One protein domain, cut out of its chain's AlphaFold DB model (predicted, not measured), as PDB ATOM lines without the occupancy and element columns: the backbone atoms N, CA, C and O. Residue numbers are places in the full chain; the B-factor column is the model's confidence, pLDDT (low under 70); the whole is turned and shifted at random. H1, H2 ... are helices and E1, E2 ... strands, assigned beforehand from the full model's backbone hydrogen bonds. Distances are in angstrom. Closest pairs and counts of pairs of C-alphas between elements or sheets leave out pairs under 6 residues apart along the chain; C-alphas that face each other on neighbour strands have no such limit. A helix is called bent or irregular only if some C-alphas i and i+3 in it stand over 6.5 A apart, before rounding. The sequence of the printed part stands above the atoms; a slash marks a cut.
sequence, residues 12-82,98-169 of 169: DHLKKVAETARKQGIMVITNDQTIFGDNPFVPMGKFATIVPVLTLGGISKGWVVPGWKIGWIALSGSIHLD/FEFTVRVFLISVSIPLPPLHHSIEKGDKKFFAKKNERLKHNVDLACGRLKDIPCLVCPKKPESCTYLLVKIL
ATOM      1  N   ASP A  12    -106.262  -6.444 -14.697       93.00
ATOM      2  CA  ASP A  12    -105.007  -5.718 -14.920       93.00
ATOM      3  C   ASP A  12    -105.001  -4.939 -16.232       93.00
ATOM      4  O   ASP A  12    -104.437  -3.846 -16.312       93.00
ATOM      5  N   HIS A  13    -105.660  -5.470 -17.265       92.44
ATOM      6  CA  HIS A  13    -105.819  -4.749 -18.519       92.44
ATOM      7  C   HIS A  13    -106.682  -3.497 -18.326       92.44
ATOM      8  O   HIS A  13    -106.291  -2.411 -18.748       92.44
ATOM      9  N   LEU A  14    -107.825  -3.626 -17.643       93.06
ATOM     10  CA  LEU A  14    -108.707  -2.492 -17.360       93.06
ATOM     11  C   LEU A  14    -108.049  -1.459 -16.437       93.06
ATOM     12  O   LEU A  14    -108.212  -0.260 -16.657       93.06
ATOM     13  N   LYS A  15    -107.234  -1.899 -15.473       94.56
ATOM     14  CA  LYS A  15    -106.437  -1.007 -14.623       94.56
ATOM     15  C   LYS A  15    -105.463  -0.163 -15.449       94.56
ATOM     16  O   LYS A  15    -105.427   1.053 -15.289       94.56
ATOM     17  N   LYS A  16    -104.733  -0.779 -16.386       95.56
ATOM     18  CA  LYS A  16    -103.832  -0.055 -17.304       95.56
ATOM     19  C   LYS A  16    -104.585   0.957 -18.167       95.56
ATOM     20  O   LYS A  16    -104.087   2.062 -18.383       95.56
ATOM     21  N   VAL A  17    -105.787   0.609 -18.635       93.88
ATOM     22  CA  VAL A  17    -106.661   1.546 -19.361       93.88
ATOM     23  C   VAL A  17    -107.032   2.732 -18.470       93.88
ATOM     24  O   VAL A  17    -106.872   3.871 -18.901       93.88
ATOM     25  N   ALA A  18    -107.447   2.486 -17.223       93.31
ATOM     26  CA  ALA A  18    -107.790   3.541 -16.268       93.31
ATOM     27  C   ALA A  18    -106.609   4.487 -15.999       93.31
ATOM     28  O   ALA A  18    -106.750   5.706 -16.065       93.31
ATOM     29  N   GLU A  19    -105.425   3.930 -15.746       94.06
ATOM     30  CA  GLU A  19    -104.205   4.702 -15.497       94.06
ATOM     31  C   GLU A  19    -103.784   5.533 -16.711       94.06
ATOM     32  O   GLU A  19    -103.315   6.661 -16.555       94.06
ATOM     33  N   THR A  20    -103.958   4.988 -17.917       94.56
ATOM     34  CA  THR A  20    -103.656   5.692 -19.169       94.56
ATOM     35  C   THR A  20    -104.637   6.836 -19.399       94.56
ATOM     36  O   THR A  20    -104.208   7.952 -19.677       94.56
ATOM     37  N   ALA A  21    -105.936   6.594 -19.214       91.94
ATOM     38  CA  ALA A  21    -106.969   7.619 -19.339       91.94
ATOM     39  C   ALA A  21    -106.757   8.763 -18.334       91.94
ATOM     40  O   ALA A  21    -106.770   9.929 -18.718       91.94
ATOM     41  N   ARG A  22    -106.416   8.433 -17.079       90.25
ATOM     42  CA  ARG A  22    -106.025   9.419 -16.062       90.25
ATOM     43  C   ARG A  22    -104.832  10.269 -16.508       90.25
ATOM     44  O   ARG A  22    -104.877  11.482 -16.363       90.25
ATOM     45  N   LYS A  23    -103.769   9.655 -17.050       90.62
ATOM     46  CA  LYS A  23    -102.579  10.390 -17.537       90.62
ATOM     47  C   LYS A  23    -102.911  11.368 -18.666       90.62
ATOM     48  O   LYS A  23    -102.247  12.387 -18.785       90.62
ATOM     49  N   GLN A  24    -103.911  11.044 -19.480       90.62
ATOM     50  CA  GLN A  24    -104.374  11.877 -20.592       90.62
ATOM     51  C   GLN A  24    -105.454  12.890 -20.171       90.62
ATOM     52  O   GLN A  24    -105.899  13.672 -21.001       90.62
ATOM     53  N   GLY A  25    -105.907  12.870 -18.910       85.19
ATOM     54  CA  GLY A  25    -106.977  13.749 -18.432       85.19
ATOM     55  C   GLY A  25    -108.349  13.457 -19.050       85.19
ATOM     56  O   GLY A  25    -109.199  14.341 -19.082       85.19
ATOM     57  N   ILE A  26    -108.578  12.238 -19.553       87.50
ATOM     58  CA  ILE A  26    -109.832  11.851 -20.217       87.50
ATOM     59  C   ILE A  26    -110.668  10.903 -19.351       87.50
ATOM     60  O   ILE A  26    -110.143  10.081 -18.602       87.50
ATOM     61  N   MET A  27    -111.990  10.983 -19.502       88.44
ATOM     62  CA  MET A  27    -112.953  10.045 -18.915       88.44
ATOM     63  C   MET A  27    -113.033   8.742 -19.727       88.44
ATOM     64  O   MET A  27    -112.816   8.731 -20.938       88.44
ATOM     65  N   VAL A  28    -113.420   7.643 -19.071       90.19
ATOM     66  CA  VAL A  28    -113.697   6.364 -19.737       90.19
ATOM     67  C   VAL A  28    -115.199   6.143 -19.894       90.19
ATOM     68  O   VAL A  28    -115.939   6.151 -18.916       90.19
ATOM     69  N   ILE A  29    -115.650   5.869 -21.119       89.94
ATOM     70  CA  ILE A  29    -117.027   5.447 -21.406       89.94
ATOM     71  C   ILE A  29    -117.037   3.931 -21.648       89.94
ATOM     72  O   ILE A  29    -116.269   3.421 -22.462       89.94
ATOM     73  N   THR A  30    -117.903   3.196 -20.952       87.88
ATOM     74  CA  THR A  30    -118.055   1.736 -21.081       87.88
ATOM     75  C   THR A  30    -119.516   1.351 -21.287       87.88
ATOM     76  O   THR A  30    -120.413   2.113 -20.952       87.88
ATOM     77  N   ASN A  31    -119.774   0.143 -21.788       83.31
ATOM     78  CA  ASN A  31    -121.106  -0.458 -21.826       83.31
ATOM     79  C   ASN A  31    -121.249  -1.639 -20.845       83.31
ATOM     80  O   ASN A  31    -120.252  -2.259 -20.456       83.31
ATOM     81  N   ASP A  32    -122.493  -1.926 -20.457       71.62
ATOM     82  CA  ASP A  32    -122.932  -3.133 -19.748       71.62
ATOM     83  C   ASP A  32    -122.813  -4.374 -20.653       71.62
ATOM     84  O   ASP A  32    -122.918  -4.296 -21.885       71.62
ATOM     85  N   GLN A  33    -122.511  -5.522 -20.047       70.50
ATOM     86  CA  GLN A  33    -121.935  -6.684 -20.709       70.50
ATOM     87  C   GLN A  33    -122.699  -7.968 -20.388       70.50
ATOM     88  O   GLN A  33    -123.032  -8.279 -19.252       70.50
ATOM     89  N   THR A  34    -122.902  -8.777 -21.425       70.31
ATOM     90  CA  THR A  34    -123.338 -10.172 -21.301       70.31
ATOM     91  C   THR A  34    -122.131 -11.083 -21.481       70.31
ATOM     92  O   THR A  34    -121.544 -11.101 -22.564       70.31
ATOM     93  N   ILE A  35    -121.776 -11.832 -20.438       79.12
ATOM     94  CA  ILE A  35    -120.607 -12.722 -20.395       79.12
ATOM     95  C   ILE A  35    -121.071 -14.143 -20.095       79.12
ATOM     96  O   ILE A  35    -121.934 -14.342 -19.243       79.12
ATOM     97  N   PHE A  36    -120.521 -15.110 -20.825       81.38
ATOM     98  CA  PHE A  36    -120.808 -16.543 -20.677       81.38
ATOM     99  C   PHE A  36    -119.544 -17.412 -20.679       81.38
ATOM    100  O   PHE A  36    -119.640 -18.620 -20.473       81.38
ATOM    101  N   GLY A  37    -118.376 -16.828 -20.956       76.94
ATOM    102  CA  GLY A  37    -117.093 -17.496 -20.797       76.94
ATOM    103  C   GLY A  37    -116.666 -17.579 -19.337       76.94
ATOM    104  O   GLY A  37    -117.324 -17.050 -18.442       76.94
ATOM    105  N   ASP A  38    -115.538 -18.242 -19.117       79.25
ATOM    106  CA  ASP A  38    -115.062 -18.575 -17.772       79.25
ATOM    107  C   ASP A  38    -114.346 -17.385 -17.097       79.25
ATOM    108  O   ASP A  38    -114.169 -17.359 -15.880       79.25
ATOM    109  N   ASN A  39    -113.982 -16.356 -17.873       79.69
ATOM    110  CA  ASN A  39    -113.384 -15.130 -17.356       79.69
ATOM    111  C   ASN A  39    -114.414 -14.262 -16.606       79.69
ATOM    112  O   ASN A  39    -115.430 -13.868 -17.192       79.69
ATOM    113  N   PRO A  40    -114.150 -13.889 -15.337       80.75
ATOM    114  CA  PRO A  40    -115.080 -13.090 -14.556       80.75
ATOM    115  C   PRO A  40    -115.233 -11.688 -15.143       80.75
ATOM    116  O   PRO A  40    -114.270 -11.053 -15.584       80.75
ATOM    117  N   PHE A  41    -116.458 -11.167 -15.093       84.94
ATOM    118  CA  PHE A  41    -116.713  -9.792 -15.492       84.94
ATOM    119  C   PHE A  41    -116.094  -8.808 -14.500       84.94
ATOM    120  O   PHE A  41    -116.400  -8.829 -13.305       84.94
ATOM    121  N   VAL A  42    -115.282  -7.888 -15.009       88.69
ATOM    122  CA  VAL A  42    -114.779  -6.749 -14.243       88.69
ATOM    123  C   VAL A  42    -115.408  -5.473 -14.813       88.69
ATOM    124  O   VAL A  42    -115.041  -5.057 -15.914       88.69
ATOM    125  N   PRO A  43    -116.367  -4.841 -14.109       87.88
ATOM    126  CA  PRO A  43    -116.945  -3.585 -14.568       87.88
ATOM    127  C   PRO A  43    -115.921  -2.456 -14.444       87.88
ATOM    128  O   PRO A  43    -115.232  -2.342 -13.429       87.88
ATOM    129  N   MET A  44    -115.860  -1.581 -15.453       89.81
ATOM    130  CA  MET A  44    -114.927  -0.448 -15.458       89.81
ATOM    131  C   MET A  44    -115.164   0.505 -14.276       89.81
ATOM    132  O   MET A  44    -114.217   1.102 -13.775       89.81
ATOM    133  N   GLY A  45    -116.401   0.585 -13.770       86.50
ATOM    134  CA  GLY A  45    -116.750   1.383 -12.591       86.50
ATOM    135  C   GLY A  45    -115.956   1.032 -11.324       86.50
ATOM    136  O   GLY A  45    -115.827   1.882 -10.452       86.50
ATOM    137  N   LYS A  46    -115.334  -0.157 -11.230       88.81
ATOM    138  CA  LYS A  46    -114.396  -0.481 -10.132       88.81
ATOM    139  C   LYS A  46    -113.167   0.433 -10.094       88.81
ATOM    140  O   LYS A  46    -112.568   0.594  -9.040       88.81
ATOM    141  N   PHE A  47    -112.799   1.031 -11.225       90.81
ATOM    142  CA  PHE A  47    -111.654   1.933 -11.355       90.81
ATOM    143  C   PHE A  47    -112.052   3.413 -11.266       90.81
ATOM    144  O   PHE A  47    -111.246   4.281 -11.593       90.81
ATOM    145  N   ALA A  48    -113.270   3.707 -10.800       87.12
ATOM    146  CA  ALA A  48    -113.787   5.064 -10.634       87.12
ATOM    147  C   ALA A  48    -112.975   5.933  -9.652       87.12
ATOM    148  O   ALA A  48    -113.079   7.155  -9.673       87.12
ATOM    149  N   THR A  49    -112.151   5.315  -8.800       87.62
ATOM    150  CA  THR A  49    -111.184   6.008  -7.932       87.62
ATOM    151  C   THR A  49    -109.930   6.478  -8.678       87.62
ATOM    152  O   THR A  49    -109.191   7.309  -8.163       87.62
ATOM    153  N   ILE A  50    -109.669   5.948  -9.878       89.19
ATOM    154  CA  ILE A  50    -108.506   6.282 -10.715       89.19
ATOM    155  C   ILE A  50    -108.891   7.287 -11.805       89.19
ATOM    156  O   ILE A  50    -108.111   8.189 -12.107       89.19
ATOM    157  N   VAL A  51    -110.062   7.107 -12.421       89.94
ATOM    158  CA  VAL A  51    -110.550   7.909 -13.548       89.94
ATOM    159  C   VAL A  51    -112.077   7.995 -13.496       89.94
ATOM    160  O   VAL A  51    -112.701   7.011 -13.098       89.94
ATOM    161  N   PRO A  52    -112.711   9.104 -13.920       88.44
ATOM    162  CA  PRO A  52    -114.159   9.135 -14.103       88.44
ATOM    163  C   PRO A  52    -114.605   8.055 -15.096       88.44
ATOM    164  O   PRO A  52    -113.964   7.851 -16.135       88.44
ATOM    165  N   VAL A  53    -115.702   7.363 -14.788       88.56
ATOM    166  CA  VAL A  53    -116.252   6.300 -15.636       88.56
ATOM    167  C   VAL A  53    -117.733   6.536 -15.891       88.56
ATOM    168  O   VAL A  53    -118.525   6.606 -14.959       88.56
ATOM    169  N   LEU A  54    -118.130   6.573 -17.159       88.38
ATOM    170  CA  LEU A  54    -119.524   6.642 -17.584       88.38
ATOM    171  C   LEU A  54    -119.943   5.294 -18.180       88.38
ATOM    172  O   LEU A  54    -119.413   4.849 -19.195       88.38
ATOM    173  N   THR A  55    -120.884   4.616 -17.526       86.69
ATOM    174  CA  THR A  55    -121.348   3.275 -17.897       86.69
ATOM    175  C   THR A  55    -122.716   3.337 -18.561       86.69
ATOM    176  O   THR A  55    -123.687   3.759 -17.948       86.69
ATOM    177  N   LEU A  56    -122.804   2.866 -19.799       86.75
ATOM    178  CA  LEU A  56    -124.031   2.738 -20.576       86.75
ATOM    179  C   LEU A  56    -124.631   1.344 -20.364       86.75
ATOM    180  O   LEU A  56    -124.069   0.350 -20.826       86.75
ATOM    181  N   GLY A  57    -125.760   1.258 -19.671       83.38
ATOM    182  CA  GLY A  57    -126.489   0.014 -19.436       83.38
ATOM    183  C   GLY A  57    -127.822  -0.054 -20.170       83.38
ATOM    184  O   GLY A  57    -128.315   0.939 -20.704       83.38
ATOM    185  N   GLY A  58    -128.402  -1.250 -20.226       82.69
ATOM    186  CA  GLY A  58    -129.715  -1.452 -20.827       82.69
ATOM    187  C   GLY A  58    -130.185  -2.896 -20.760       82.69
ATOM    188  O   GLY A  58    -129.391  -3.836 -20.756       82.69
ATOM    189  N   ILE A  59    -131.502  -3.089 -20.777       81.19
ATOM    190  CA  ILE A  59    -132.098  -4.431 -20.668       81.19
ATOM    191  C   ILE A  59    -132.113  -5.201 -21.997       81.19
ATOM    192  O   ILE A  59    -132.392  -6.399 -22.017       81.19
ATOM    193  N   SER A  60    -131.769  -4.553 -23.116       79.31
ATOM    194  CA  SER A  60    -131.876  -5.125 -24.466       79.31
ATOM    195  C   SER A  60    -131.120  -6.443 -24.639       79.31
ATOM    196  O   SER A  60    -131.643  -7.373 -25.246       79.31
ATOM    197  N   LYS A  61    -129.889  -6.525 -24.117       78.75
ATOM    198  CA  LYS A  61    -129.017  -7.707 -24.258       78.75
ATOM    199  C   LYS A  61    -129.163  -8.677 -23.090       78.75
ATOM    200  O   LYS A  61    -129.145  -9.886 -23.301       78.75
ATOM    201  N   GLY A  62    -129.321  -8.143 -21.878       79.81
ATOM    202  CA  GLY A  62    -129.508  -8.943 -20.673       79.81
ATOM    203  C   GLY A  62    -130.808  -9.744 -20.729       79.81
ATOM    204  O   GLY A  62    -130.769 -10.972 -20.728       79.81
ATOM    205  N   TRP A  63    -131.936  -9.048 -20.866       79.94
ATOM    206  CA  TRP A  63    -133.282  -9.630 -20.858       79.94
ATOM    207  C   TRP A  63    -133.809  -9.978 -22.251       79.94
ATOM    208  O   TRP A  63    -134.924 -10.466 -22.372       79.94
ATOM    209  N   VAL A  64    -133.010  -9.775 -23.308       83.12
ATOM    210  CA  VAL A  64    -133.388 -10.113 -24.695       83.12
ATOM    211  C   VAL A  64    -134.658  -9.359 -25.135       83.12
ATOM    212  O   VAL A  64    -135.515  -9.878 -25.844       83.12
ATOM    213  N   VAL A  65    -134.775  -8.094 -24.723       83.75
ATOM    214  CA  VAL A  65    -135.917  -7.212 -25.030       83.75
ATOM    215  C   VAL A  65    -135.466  -5.926 -25.741       83.75
ATOM    216  O   VAL A  65    -135.671  -4.816 -25.245       83.75
ATOM    217  N   PRO A  66    -134.819  -6.017 -26.921       81.00
ATOM    218  CA  PRO A  66    -134.315  -4.835 -27.627       81.00
ATOM    219  C   PRO A  66    -135.418  -3.837 -28.011       81.00
ATOM    220  O   PRO A  66    -135.169  -2.635 -28.017       81.00
ATOM    221  N   GLY A  67    -136.644  -4.311 -28.258       77.81
ATOM    222  CA  GLY A  67    -137.781  -3.467 -28.646       77.81
ATOM    223  C   GLY A  67    -138.286  -2.515 -27.558       77.81
ATOM    224  O   GLY A  67    -139.030  -1.593 -27.867       77.81
ATOM    225  N   TRP A  68    -137.871  -2.703 -26.303       79.62
ATOM    226  CA  TRP A  68    -138.387  -1.930 -25.172       79.62
ATOM    227  C   TRP A  68    -137.687  -0.582 -24.999       79.62
ATOM    228  O   TRP A  68    -138.188   0.264 -24.272       79.62
ATOM    229  N   LYS A  69    -136.548  -0.366 -25.674       78.44
ATOM    230  CA  LYS A  69    -135.817   0.916 -25.679       78.44
ATOM    231  C   LYS A  69    -135.574   1.489 -24.268       78.44
ATOM    232  O   LYS A  69    -135.711   2.689 -24.049       78.44
ATOM    233  N   ILE A  70    -135.205   0.616 -23.328       80.00
ATOM    234  CA  ILE A  70    -134.844   0.981 -21.952       80.00
ATOM    235  C   ILE A  70    -133.329   0.854 -21.786       80.00
ATOM    236  O   ILE A  70    -132.764  -0.244 -21.878       80.00
ATOM    237  N   GLY A  71    -132.691   1.992 -21.520       81.25
ATOM    238  CA  GLY A  71    -131.276   2.105 -21.198       81.25
ATOM    239  C   GLY A  71    -131.038   3.077 -20.048       81.25
ATOM    240  O   GLY A  71    -131.921   3.837 -19.653       81.25
ATOM    241  N   TRP A  72    -129.832   3.052 -19.499       79.12
ATOM    242  CA  TRP A  72    -129.412   3.985 -18.462       79.12
ATOM    243  C   TRP A  72    -127.947   4.367 -18.616       79.12
ATOM    244  O   TRP A  72    -127.151   3.646 -19.217       79.12
ATOM    245  N   ILE A  73    -127.589   5.505 -18.040       82.81
ATOM    246  CA  ILE A  73    -126.214   5.976 -17.926       82.81
ATOM    247  C   ILE A  73    -125.882   6.065 -16.445       82.81
ATOM    248  O   ILE A  73    -126.541   6.806 -15.731       82.81
ATOM    249  N   ALA A  74    -124.872   5.338 -15.985       82.62
ATOM    250  CA  ALA A  74    -124.355   5.423 -14.627       82.62
ATOM    251  C   ALA A  74    -122.977   6.093 -14.639       82.62
ATOM    252  O   ALA A  74    -122.012   5.525 -15.153       82.62
ATOM    253  N   LEU A  75    -122.878   7.294 -14.075       83.44
ATOM    254  CA  LEU A  75    -121.593   7.942 -13.814       83.44
ATOM    255  C   LEU A  75    -120.995   7.363 -12.526       83.44
ATOM    256  O   LEU A  75    -121.712   7.175 -11.555       83.44
ATOM    257  N   SER A  76    -119.707   7.046 -12.507       83.62
ATOM    258  CA  SER A  76    -118.976   6.557 -11.337       83.62
ATOM    259  C   SER A  76    -117.672   7.333 -11.187       83.62
ATOM    260  O   SER A  76    -116.900   7.439 -12.141       83.62
ATOM    261  N   GLY A  77    -117.416   7.832  -9.979       76.88
ATOM    262  CA  GLY A  77    -116.264   8.680  -9.675       76.88
ATOM    263  C   GLY A  77    -116.585  10.171  -9.754       76.88
ATOM    264  O   GLY A  77    -117.669  10.578 -10.176       76.88
ATOM    265  N   SER A  78    -115.632  10.981  -9.310       64.62
ATOM    266  CA  SER A  78    -115.770  12.434  -9.254       64.62
ATOM    267  C   SER A  78    -115.334  13.039 -10.581       64.62
ATOM    268  O   SER A  78    -114.202  12.834 -11.015       64.62
ATOM    269  N   ILE A  79    -116.225  13.785 -11.225       62.38
ATOM    270  CA  ILE A  79    -115.918  14.540 -12.437       62.38
ATOM    271  C   ILE A  79    -115.957  16.031 -12.095       62.38
ATOM    272  O   ILE A  79    -116.964  16.520 -11.591       62.38
ATOM    273  N   HIS A  80    -114.861  16.750 -12.343       53.72
ATOM    274  CA  HIS A  80    -114.924  18.203 -12.505       53.72
ATOM    275  C   HIS A  80    -115.310  18.436 -13.957       53.72
ATOM    276  O   HIS A  80    -114.467  18.396 -14.851       53.72
ATOM    277  N   LEU A  81    -116.611  18.530 -14.197       46.41
ATOM    278  CA  LEU A  81    -117.134  18.878 -15.503       46.41
ATOM    279  C   LEU A  81    -117.688  20.289 -15.378       46.41
ATOM    280  O   LEU A  81    -118.800  20.471 -14.884       46.41
ATOM    281  N   ASP A  82    -116.903  21.269 -15.818       40.00
ATOM    282  CA  ASP A  82    -117.397  22.616 -16.091       40.00
ATOM    283  C   ASP A  82    -118.306  22.537 -17.327       40.00
ATOM    284  O   ASP A  82    -117.926  22.905 -18.435       40.00
ATOM    285  N   PHE A  98    -114.723  16.022  -3.144       37.31
ATOM    286  CA  PHE A  98    -115.823  15.670  -4.038       37.31
ATOM    287  C   PHE A  98    -116.275  14.230  -3.788       37.31
ATOM    288  O   PHE A  98    -115.569  13.281  -4.139       37.31
ATOM    289  N   GLU A  99    -117.442  14.085  -3.161       40.66
ATOM    290  CA  GLU A  99    -118.063  12.808  -2.810       40.66
ATOM    291  C   GLU A  99    -118.428  11.952  -4.032       40.66
ATOM    292  O   GLU A  99    -118.867  12.426  -5.084       40.66
ATOM    293  N   PHE A 100    -118.273  10.639  -3.851       38.19
ATOM    294  CA  PHE A 100    -118.556   9.597  -4.830       38.19
ATOM    295  C   PHE A 100    -120.066   9.517  -5.116       38.19
ATOM    296  O   PHE A 100    -120.800   8.814  -4.426       38.19
ATOM    297  N   THR A 101    -120.552  10.226  -6.139       42.53
ATOM    298  CA  THR A 101    -121.970  10.167  -6.532       42.53
ATOM    299  C   THR A 101    -122.143   9.276  -7.756       42.53
ATOM    300  O   THR A 101    -121.748   9.648  -8.861       42.53
ATOM    301  N   VAL A 102    -122.789   8.118  -7.590       48.91
ATOM    302  CA  VAL A 102    -123.289   7.353  -8.737       48.91
ATOM    303  C   VAL A 102    -124.584   7.997  -9.228       48.91
ATOM    304  O   VAL A 102    -125.635   7.816  -8.619       48.91
ATOM    305  N   ARG A 103    -124.528   8.776 -10.315       52.00
ATOM    306  CA  ARG A 103    -125.735   9.338 -10.951       52.00
ATOM    307  C   ARG A 103    -126.213   8.396 -12.048       52.00
ATOM    308  O   ARG A 103    -125.487   8.182 -13.017       52.00
ATOM    309  N   VAL A 104    -127.416   7.842 -11.886       54.81
ATOM    310  CA  VAL A 104    -128.086   7.015 -12.899       54.81
ATOM    311  C   VAL A 104    -129.104   7.872 -13.648       54.81
ATOM    312  O   VAL A 104    -130.110   8.277 -13.077       54.81
ATOM    313  N   PHE A 105    -128.854   8.145 -14.924       57.62
ATOM    314  CA  PHE A 105    -129.822   8.771 -15.821       57.62
ATOM    315  C   PHE A 105    -130.570   7.679 -16.577       57.62
ATOM    316  O   PHE A 105    -129.958   6.906 -17.314       57.62
ATOM    317  N   LEU A 106    -131.887   7.601 -16.395       55.75
ATOM    318  CA  LEU A 106    -132.741   6.706 -17.172       55.75
ATOM    319  C   LEU A 106    -133.044   7.349 -18.527       55.75
ATOM    320  O   LEU A 106    -133.540   8.470 -18.589       55.75
ATOM    321  N   ILE A 107    -132.766   6.623 -19.607       57.38
ATOM    322  CA  ILE A 107    -133.196   6.983 -20.956       57.38
ATOM    323  C   ILE A 107    -134.231   5.934 -21.360       57.38
ATOM    324  O   ILE A 107    -133.887   4.828 -21.783       57.38
ATOM    325  N   SER A 108    -135.508   6.266 -21.189       52.34
ATOM    326  CA  SER A 108    -136.630   5.455 -21.670       52.34
ATOM    327  C   SER A 108    -137.451   6.257 -22.670       52.34
ATOM    328  O   SER A 108    -137.883   7.367 -22.365       52.34
ATOM    329  N   VAL A 109    -137.709   5.684 -23.845       49.31
ATOM    330  CA  VAL A 109    -138.779   6.175 -24.723       49.31
ATOM    331  C   VAL A 109    -140.099   5.726 -24.100       49.31
ATOM    332  O   VAL A 109    -140.246   4.542 -23.817       49.31
ATOM    333  N   SER A 110    -141.014   6.666 -23.848       48.94
ATOM    334  CA  SER A 110    -142.279   6.496 -23.120       48.94
ATOM    335  C   SER A 110    -143.129   5.322 -23.625       48.94
ATOM    336  O   SER A 110    -144.005   5.482 -24.469       48.94
ATOM    337  N   ILE A 111    -142.881   4.130 -23.088       52.38
ATOM    338  CA  ILE A 111    -143.767   2.972 -23.153       52.38
ATOM    339  C   ILE A 111    -144.103   2.652 -21.693       52.38
ATOM    340  O   ILE A 111    -143.175   2.592 -20.880       52.38
ATOM    341  N   PRO A 112    -145.385   2.486 -21.318       49.75
ATOM    342  CA  PRO A 112    -145.741   2.084 -19.963       49.75
ATOM    343  C   PRO A 112    -145.014   0.779 -19.637       49.75
ATOM    344  O   PRO A 112    -145.232  -0.237 -20.298       49.75
ATOM    345  N   LEU A 113    -144.103   0.822 -18.659       55.91
ATOM    346  CA  LEU A 113    -143.413  -0.378 -18.207       55.91
ATOM    347  C   LEU A 113    -144.476  -1.321 -17.621       55.91
ATOM    348  O   LEU A 113    -145.100  -0.954 -16.621       55.91
ATOM    349  N   PRO A 114    -144.697  -2.528 -18.177       54.97
ATOM    350  CA  PRO A 114    -145.401  -3.561 -17.427       54.97
ATOM    351  C   PRO A 114    -144.639  -3.802 -16.113       54.97
ATOM    352  O   PRO A 114    -143.439  -3.519 -16.066       54.97
ATOM    353  N   PRO A 115    -145.294  -4.287 -15.043       54.81
ATOM    354  CA  PRO A 115    -144.708  -4.377 -13.706       54.81
ATOM    355  C   PRO A 115    -143.447  -5.259 -13.701       54.81
ATOM    356  O   PRO A 115    -143.489  -6.466 -13.478       54.81
ATOM    357  N   LEU A 116    -142.300  -4.630 -13.962       54.66
ATOM    358  CA  LEU A 116    -140.980  -5.253 -14.051       54.66
ATOM    359  C   LEU A 116    -140.463  -5.646 -12.664       54.66
ATOM    360  O   LEU A 116    -139.658  -6.565 -12.534       54.66
ATOM    361  N   HIS A 117    -140.970  -4.966 -11.632       50.84
ATOM    362  CA  HIS A 117    -140.515  -5.076 -10.251       50.84
ATOM    363  C   HIS A 117    -140.601  -6.504  -9.694       50.84
ATOM    364  O   HIS A 117    -139.714  -6.921  -8.962       50.84
ATOM    365  N   HIS A 118    -141.626  -7.277 -10.068       43.69
ATOM    366  CA  HIS A 118    -141.845  -8.610  -9.495       43.69
ATOM    367  C   HIS A 118    -141.101  -9.738 -10.245       43.69
ATOM    368  O   HIS A 118    -140.756 -10.758  -9.650       43.69
ATOM    369  N   SER A 119    -140.836  -9.582 -11.549       49.88
ATOM    370  CA  SER A 119    -140.200 -10.634 -12.367       49.88
ATOM    371  C   SER A 119    -138.671 -10.597 -12.341       49.88
ATOM    372  O   SER A 119    -138.044 -11.654 -12.424       49.88
ATOM    373  N   ILE A 120    -138.080  -9.411 -12.183       51.25
ATOM    374  CA  ILE A 120    -136.622  -9.218 -12.155       51.25
ATOM    375  C   ILE A 120    -136.016  -9.873 -10.901       51.25
ATOM    376  O   ILE A 120    -135.105 -10.686 -10.987       51.25
ATOM    377  N   GLU A 121    -136.585  -9.666  -9.714       46.00
ATOM    378  CA  GLU A 121    -135.933 -10.111  -8.470       46.00
ATOM    379  C   GLU A 121    -135.792 -11.638  -8.291       46.00
ATOM    380  O   GLU A 121    -134.812 -12.103  -7.704       46.00
ATOM    381  N   LYS A 122    -136.743 -12.445  -8.787       44.66
ATOM    382  CA  LYS A 122    -136.774 -13.907  -8.544       44.66
ATOM    383  C   LYS A 122    -136.517 -14.770  -9.785       44.66
ATOM    384  O   LYS A 122    -136.054 -15.904  -9.640       44.66
ATOM    385  N   GLY A 123    -136.792 -14.267 -10.992       53.69
ATOM    386  CA  GLY A 123    -136.627 -15.008 -12.253       53.69
ATOM    387  C   GLY A 123    -135.230 -14.910 -12.873       53.69
ATOM    388  O   GLY A 123    -134.850 -15.757 -13.687       53.69
ATOM    389  N   ASP A 124    -134.440 -13.921 -12.456       69.50
ATOM    390  CA  ASP A 124    -133.257 -13.484 -13.194       69.50
ATOM    391  C   ASP A 124    -132.119 -14.503 -13.221       69.50
ATOM    392  O   ASP A 124    -131.622 -14.842 -14.293       69.50
ATOM    393  N   LYS A 125    -131.689 -15.049 -12.077       77.69
ATOM    394  CA  LYS A 125    -130.459 -15.869 -12.045       77.69
ATOM    395  C   LYS A 125    -130.558 -17.130 -12.907       77.69
ATOM    396  O   LYS A 125    -129.625 -17.438 -13.645       77.69
ATOM    397  N   LYS A 126    -131.693 -17.842 -12.854       84.56
ATOM    398  CA  LYS A 126    -131.930 -19.041 -13.682       84.56
ATOM    399  C   LYS A 126    -132.060 -18.680 -15.161       84.56
ATOM    400  O   LYS A 126    -131.520 -19.391 -16.007       84.56
ATOM    401  N   PHE A 127    -132.742 -17.575 -15.466       84.75
ATOM    402  CA  PHE A 127    -132.868 -17.069 -16.828       84.75
ATOM    403  C   PHE A 127    -131.495 -16.733 -17.429       84.75
ATOM    404  O   PHE A 127    -131.147 -17.241 -18.497       84.75
ATOM    405  N   PHE A 128    -130.678 -15.952 -16.716       83.56
ATOM    406  CA  PHE A 128    -129.333 -15.585 -17.150       83.56
ATOM    407  C   PHE A 128    -128.412 -16.796 -17.282       83.56
ATOM    408  O   PHE A 128    -127.700 -16.889 -18.280       83.56
ATOM    409  N   ALA A 129    -128.462 -17.741 -16.337       86.38
ATOM    410  CA  ALA A 129    -127.685 -18.977 -16.403       86.38
ATOM    411  C   ALA A 129    -128.028 -19.795 -17.657       86.38
ATOM    412  O   ALA A 129    -127.142 -20.070 -18.460       86.38
ATOM    413  N   LYS A 130    -129.318 -20.079 -17.892       89.69
ATOM    414  CA  LYS A 130    -129.785 -20.821 -19.077       89.69
ATOM    415  C   LYS A 130    -129.437 -20.103 -20.383       89.69
ATOM    416  O   LYS A 130    -129.044 -20.729 -21.366       89.69
ATOM    417  N   LYS A 131    -129.572 -18.775 -20.411       88.19
ATOM    418  CA  LYS A 131    -129.185 -17.960 -21.568       88.19
ATOM    419  C   LYS A 131    -127.684 -18.071 -21.842       88.19
ATOM    420  O   LYS A 131    -127.290 -18.271 -22.987       88.19
ATOM    421  N   ASN A 132    -126.855 -17.927 -20.811       87.94
ATOM    422  CA  ASN A 132    -125.401 -17.987 -20.935       87.94
ATOM    423  C   ASN A 132    -124.923 -19.386 -21.343       87.94
ATOM    424  O   ASN A 132    -124.064 -19.490 -22.211       87.94
ATOM    425  N   GLU A 133    -125.533 -20.442 -20.808       91.06
ATOM    426  CA  GLU A 133    -125.282 -21.826 -21.221       91.06
ATOM    427  C   GLU A 133    -125.568 -22.027 -22.717       91.06
ATOM    428  O   GLU A 133    -124.725 -22.546 -23.449       91.06
ATOM    429  N   ARG A 134    -126.706 -21.521 -23.211       91.19
ATOM    430  CA  ARG A 134    -127.052 -21.595 -24.638       91.19
ATOM    431  C   ARG A 134    -126.073 -20.818 -25.521       91.19
ATOM    432  O   ARG A 134    -125.732 -21.283 -26.605       91.19
ATOM    433  N   LEU A 135    -125.610 -19.648 -25.074       90.06
ATOM    434  CA  LEU A 135    -124.589 -18.876 -25.791       90.06
ATOM    435  C   LEU A 135    -123.252 -19.623 -25.839       90.06
ATOM    436  O   LEU A 135    -122.662 -19.714 -26.914       90.06
ATOM    437  N   LYS A 136    -122.816 -20.208 -24.717       90.88
ATOM    438  CA  LYS A 136    -121.591 -21.017 -24.636       90.88
ATOM    439  C   LYS A 136    -121.661 -22.213 -25.590       90.88
ATOM    440  O   LYS A 136    -120.779 -22.362 -26.432       90.88
ATOM    441  N   HIS A 137    -122.760 -22.967 -25.551       92.62
ATOM    442  CA  HIS A 137    -122.998 -24.093 -26.455       92.62
ATOM    443  C   HIS A 137    -122.958 -23.686 -27.938       92.62
ATOM    444  O   HIS A 137    -122.303 -24.337 -28.749       92.62
ATOM    445  N   ASN A 138    -123.614 -22.580 -28.303       91.88
ATOM    446  CA  ASN A 138    -123.616 -22.097 -29.685       91.88
ATOM    447  C   ASN A 138    -122.219 -21.676 -30.162       91.88
ATOM    448  O   ASN A 138    -121.866 -21.916 -31.315       91.88
ATOM    449  N   VAL A 139    -121.422 -21.052 -29.289       91.06
ATOM    450  CA  VAL A 139    -120.034 -20.680 -29.601       91.06
ATOM    451  C   VAL A 139    -119.169 -21.920 -29.795       91.06
ATOM    452  O   VAL A 139    -118.379 -21.950 -30.738       91.06
ATOM    453  N   ASP A 140    -119.333 -22.940 -28.952       91.44
ATOM    454  CA  ASP A 140    -118.623 -24.216 -29.081       91.44
ATOM    455  C   ASP A 140    -118.940 -24.893 -30.413       91.44
ATOM    456  O   ASP A 140    -118.028 -25.281 -31.144       91.44
ATOM    457  N   LEU A 141    -120.224 -24.950 -30.772       92.50
ATOM    458  CA  LEU A 141    -120.681 -25.515 -32.036       92.50
ATOM    459  C   LEU A 141    -120.132 -24.738 -33.244       92.50
ATOM    460  O   LEU A 141    -119.611 -25.340 -34.181       92.50
ATOM    461  N   ALA A 142    -120.229 -23.405 -33.225       91.25
ATOM    462  CA  ALA A 142    -119.762 -22.557 -34.318       91.25
ATOM    463  C   ALA A 142    -118.237 -22.633 -34.491       91.25
ATOM    464  O   ALA A 142    -117.755 -22.830 -35.604       91.25
ATOM    465  N   CYS A 143    -117.475 -22.536 -33.398       89.44
ATOM    466  CA  CYS A 143    -116.017 -22.665 -33.438       89.44
ATOM    467  C   CYS A 143    -115.576 -24.079 -33.828       89.44
ATOM    468  O   CYS A 143    -114.535 -24.220 -34.461       89.44
ATOM    469  N   GLY A 144    -116.343 -25.113 -33.462       90.69
ATOM    470  CA  GLY A 144    -116.119 -26.488 -33.902       90.69
ATOM    471  C   GLY A 144    -116.221 -26.611 -35.419       90.69
ATOM    472  O   GLY A 144    -115.247 -26.992 -36.054       90.69
ATOM    473  N   ARG A 145    -117.349 -26.182 -36.000       91.81
ATOM    474  CA  ARG A 145    -117.595 -26.249 -37.453       91.81
ATOM    475  C   ARG A 145    -116.648 -25.384 -38.281       91.81
ATOM    476  O   ARG A 145    -116.336 -25.729 -39.412       91.81
ATOM    477  N   LEU A 146    -116.190 -24.254 -37.743       91.25
ATOM    478  CA  LEU A 146    -115.239 -23.391 -38.450       91.25
ATOM    479  C   LEU A 146    -113.881 -24.062 -38.676       91.25
ATOM    480  O   LEU A 146    -113.213 -23.717 -39.641       91.25
ATOM    481  N   LYS A 147    -113.481 -25.021 -37.829       88.88
ATOM    482  CA  LYS A 147    -112.223 -25.765 -38.014       88.88
ATOM    483  C   LYS A 147    -112.230 -26.629 -39.274       88.88
ATOM    484  O   LYS A 147    -111.161 -26.904 -39.807       88.88
ATOM    485  N   ASP A 148    -113.412 -27.011 -39.749       92.75
ATOM    486  CA  ASP A 148    -113.579 -27.845 -40.939       92.75
ATOM    487  C   ASP A 148    -113.473 -27.031 -42.243       92.75
ATOM    488  O   ASP A 148    -113.482 -27.604 -43.331       92.75
ATOM    489  N   ILE A 149    -113.377 -25.695 -42.158       93.12
ATOM    490  CA  ILE A 149    -113.320 -24.790 -43.311       93.12
ATOM    491  C   ILE A 149    -111.898 -24.208 -43.424       93.12
ATOM    492  O   ILE A 149    -111.566 -23.276 -42.692       93.12
ATOM    493  N   PRO A 150    -111.053 -24.690 -44.359       88.06
ATOM    494  CA  PRO A 150    -109.619 -24.367 -44.396       88.06
ATOM    495  C   PRO A 150    -109.280 -22.877 -44.545       88.06
ATOM    496  O   PRO A 150    -108.213 -22.443 -44.120       88.06
ATOM    497  N   CYS A 151    -110.169 -22.085 -45.148       90.50
ATOM    498  CA  CYS A 151    -109.966 -20.655 -45.387       90.50
ATOM    499  C   CYS A 151    -110.530 -19.750 -44.280       90.50
ATOM    500  O   CYS A 151    -110.393 -18.531 -44.371       90.50
ATOM    501  N   LEU A 152    -111.170 -20.309 -43.245       90.88
ATOM    502  CA  LEU A 152    -111.791 -19.543 -42.169       90.88
ATOM    503  C   LEU A 152    -111.135 -19.855 -40.828       90.88
ATOM    504  O   LEU A 152    -111.112 -20.988 -40.363       90.88
ATOM    505  N   VAL A 153    -110.663 -18.814 -40.151       87.06
ATOM    506  CA  VAL A 153    -110.037 -18.934 -38.833       87.06
ATOM    507  C   VAL A 153    -110.776 -18.066 -37.834       87.06
ATOM    508  O   VAL A 153    -110.955 -16.868 -38.039       87.06
ATOM    509  N   CYS A 154    -111.162 -18.646 -36.701       85.56
ATOM    510  CA  CYS A 154    -111.581 -17.868 -35.543       85.56
ATOM    511  C   CYS A 154    -110.340 -17.535 -34.694       85.56
ATOM    512  O   CYS A 154    -109.824 -18.424 -34.016       85.56
ATOM    513  N   PRO A 155    -109.830 -16.285 -34.713       83.69
ATOM    514  CA  PRO A 155    -108.582 -15.943 -34.029       83.69
ATOM    515  C   PRO A 155    -108.695 -16.048 -32.507       83.69
ATOM    516  O   PRO A 155    -107.711 -16.312 -31.822       83.69
ATOM    517  N   LYS A 156    -109.893 -15.821 -31.963       85.00
ATOM    518  CA  LYS A 156    -110.171 -15.978 -30.542       85.00
ATOM    519  C   LYS A 156    -111.621 -16.382 -30.343       85.00
ATOM    520  O   LYS A 156    -112.529 -15.708 -30.825       85.00
ATOM    521  N   LYS A 157    -111.814 -17.454 -29.578       87.56
ATOM    522  CA  LYS A 157    -113.135 -17.896 -29.141       87.56
ATOM    523  C   LYS A 157    -113.779 -16.801 -28.274       87.56
ATOM    524  O   LYS A 157    -113.148 -16.363 -27.309       87.56
ATOM    525  N   PRO A 158    -114.997 -16.345 -28.599       86.62
ATOM    526  CA  PRO A 158    -115.667 -15.308 -27.835       86.62
ATOM    527  C   PRO A 158    -116.131 -15.857 -26.485       86.62
ATOM    528  O   PRO A 158    -116.614 -16.980 -26.373       86.62
ATOM    529  N   GLU A 159    -116.010 -15.024 -25.462       85.19
ATOM    530  CA  GLU A 159    -116.436 -15.314 -24.082       85.19
ATOM    531  C   GLU A 159    -117.632 -14.443 -23.668       85.19
ATOM    532  O   GLU A 159    -118.140 -14.486 -22.545       85.19
ATOM    533  N   SER A 160    -118.055 -13.582 -24.583       83.88
ATOM    534  CA  SER A 160    -119.091 -12.584 -24.412       83.88
ATOM    535  C   SER A 160    -119.648 -12.219 -25.796       83.88
ATOM    536  O   SER A 160    -119.070 -12.600 -26.811       83.88
ATOM    537  N   CYS A 161    -120.745 -11.459 -25.841       77.25
ATOM    538  CA  CYS A 161    -121.472 -11.066 -27.061       77.25
ATOM    539  C   CYS A 161    -122.246 -12.205 -27.744       77.25
ATOM    540  O   CYS A 161    -122.052 -13.382 -27.500       77.25
ATOM    541  N   THR A 162    -123.120 -11.833 -28.669       82.31
ATOM    542  CA  THR A 162    -123.833 -12.756 -29.562       82.31
ATOM    543  C   THR A 162    -123.198 -12.804 -30.958       82.31
ATOM    544  O   THR A 162    -123.882 -13.116 -31.926       82.31
ATOM    545  N   TYR A 163    -121.919 -12.433 -31.077       83.25
ATOM    546  CA  TYR A 163    -121.197 -12.306 -32.347       83.25
ATOM    547  C   TYR A 163    -119.901 -13.111 -32.308       83.25
ATOM    548  O   TYR A 163    -119.298 -13.278 -31.248       83.25
ATOM    549  N   LEU A 164    -119.470 -13.563 -33.482       85.88
ATOM    550  CA  LEU A 164    -118.228 -14.291 -33.694       85.88
ATOM    551  C   LEU A 164    -117.444 -13.588 -34.799       85.88
ATOM    552  O   LEU A 164    -117.986 -13.340 -35.875       85.88
ATOM    553  N   LEU A 165    -116.180 -13.264 -34.533       87.81
ATOM    554  CA  LEU A 165    -115.287 -12.733 -35.554       87.81
ATOM    555  C   LEU A 165    -114.548 -13.891 -36.228       87.81
ATOM    556  O   LEU A 165    -113.932 -14.718 -35.551       87.81
ATOM    557  N   VAL A 166    -114.589 -13.912 -37.556       88.88
ATOM    558  CA  VAL A 166    -113.893 -14.891 -38.391       88.88
ATOM    559  C   VAL A 166    -112.967 -14.134 -39.334       88.88
ATOM    560  O   VAL A 166    -113.347 -13.112 -39.903       88.88
ATOM    561  N   LYS A 167    -111.737 -14.620 -39.459       88.12
ATOM    562  CA  LYS A 167    -110.732 -14.137 -40.396       88.12
ATOM    563  C   LYS A 167    -110.720 -15.061 -41.610       88.12
ATOM    564  O   LYS A 167    -110.684 -16.276 -41.442       88.12
ATOM    565  N   ILE A 168    -110.726 -14.468 -42.796       90.19
ATOM    566  CA  ILE A 168    -110.502 -15.173 -44.059       90.19
ATOM    567  C   ILE A 168    -108.987 -15.188 -44.312       90.19
ATOM    568  O   ILE A 168    -108.335 -14.156 -44.107       90.19
ATOM    569  N   LEU A 169    -108.437 -16.359 -44.642       83.38
ATOM    570  CA  LEU A 169    -107.024 -16.553 -44.991       83.38
ATOM    571  C   LEU A 169    -106.754 -16.277 -46.470       83.38
ATOM    572  O   LEU A 169    -107.626 -16.624 -47.297       83.38
TER     573      LEU A 169
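This is residues 12 to 82 and 98 to 169 of the 169 residues of the protein "Aminotran_1_2 domain-containing protein" of Arabis nemorensis (UniProt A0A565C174). A small four-stranded sheet and a long helix, H4, make a loose V, with H4 off the sheet. The short helix H2 packs over one end of the sheet, H1 lies beside H2 at that end, and H3 lies where the sheet comes nearest to H4. Residues 32 to 43 loop out from the sheet toward H4 and return to H2, and the tail after H4 folds back beside its far end. The printed part has 143 residues with four named helices and four named strands, in the order H1 E1 H2 E2 H3 E3 E4 H4; the sheet, E1 E2 E3 E4, is mixed, and so is the class, helices and strands. The whole is loose, with a radius of gyration of the C-alphas of 18.6 A, and spans 57 by 44 by 24 A.

H1, residues 12 to 23, only grazes the sheet with residues 17 to 22. E1, residues 28 to 31, is an edge strand. H2, residues 44 to 47, only just touches H1, with 3 pairs of C-alphas within 8 A, the closest those of Ala 18 and Phe 47, 6.5 A apart; of H1, residues 14 to 18 alone take part. H2 is on the sheet at a height of 7.8 A. E2, residues 53 to 58, is parallel to E1 at 15 degrees, with N 54 and O 28 2.8 A apart. E1, H2 and E2 form a strand-helix-strand unit, two parallel neighbour strands with a helix between, and its crossover is right-handed. H3, residues 59 to 62, only grazes the sheet with residues 59 to 60. E3, residues 70 to 76, is antiparallel to E2 at 162 degrees, with N 55 and O 74 2.8 A apart. E4, residues 103 to 108, the other edge strand, is antiparallel to E3 at 166 degrees, with N 73 and O 105 2.8 A apart. H4, residues 117 to 146, is not on the sheet; it is close to H3 but not clearly touching, the closest C-alphas, those of Gly 62 and Phe 128, being 7.5 A apart. Every O i to N i+4 pair is within hydrogen-bond range in H1, and 21 of 26 in H4; H2 and H3 are too short for such a pair, and of their single O i to N i+3 pairs the one in H2 is within range and the one in H3 is not.

H1 begins at C-alpha 12, (-105.007, -5.718, -14.920), and measures 16.5 A. E2 measures 16.4 A, E3 19.9 A and E4 15.8 A. H4 measures 42.1 A, ends at C-alpha 146, (-115.239, -23.391, -38.450), and has a kink of 61 degrees near residue 124; it is irregular, with C-alphas 122 and 125 7.5 A apart.

The two farthest C-alphas, of Phe 98 and Pro 150, are 57.2 A apart. Residues 83 to 97 are not printed, and C-alphas 82 and 98 are 14.0 A apart across this cut. The link from E1 to H2 is long. Residues 114 to 119, of which 117 to 119 belong to H4, stand free. Confidence is under 70 at residues 78 to 82 and 98 to 124; the mean pLDDT of the printed part is 78.4.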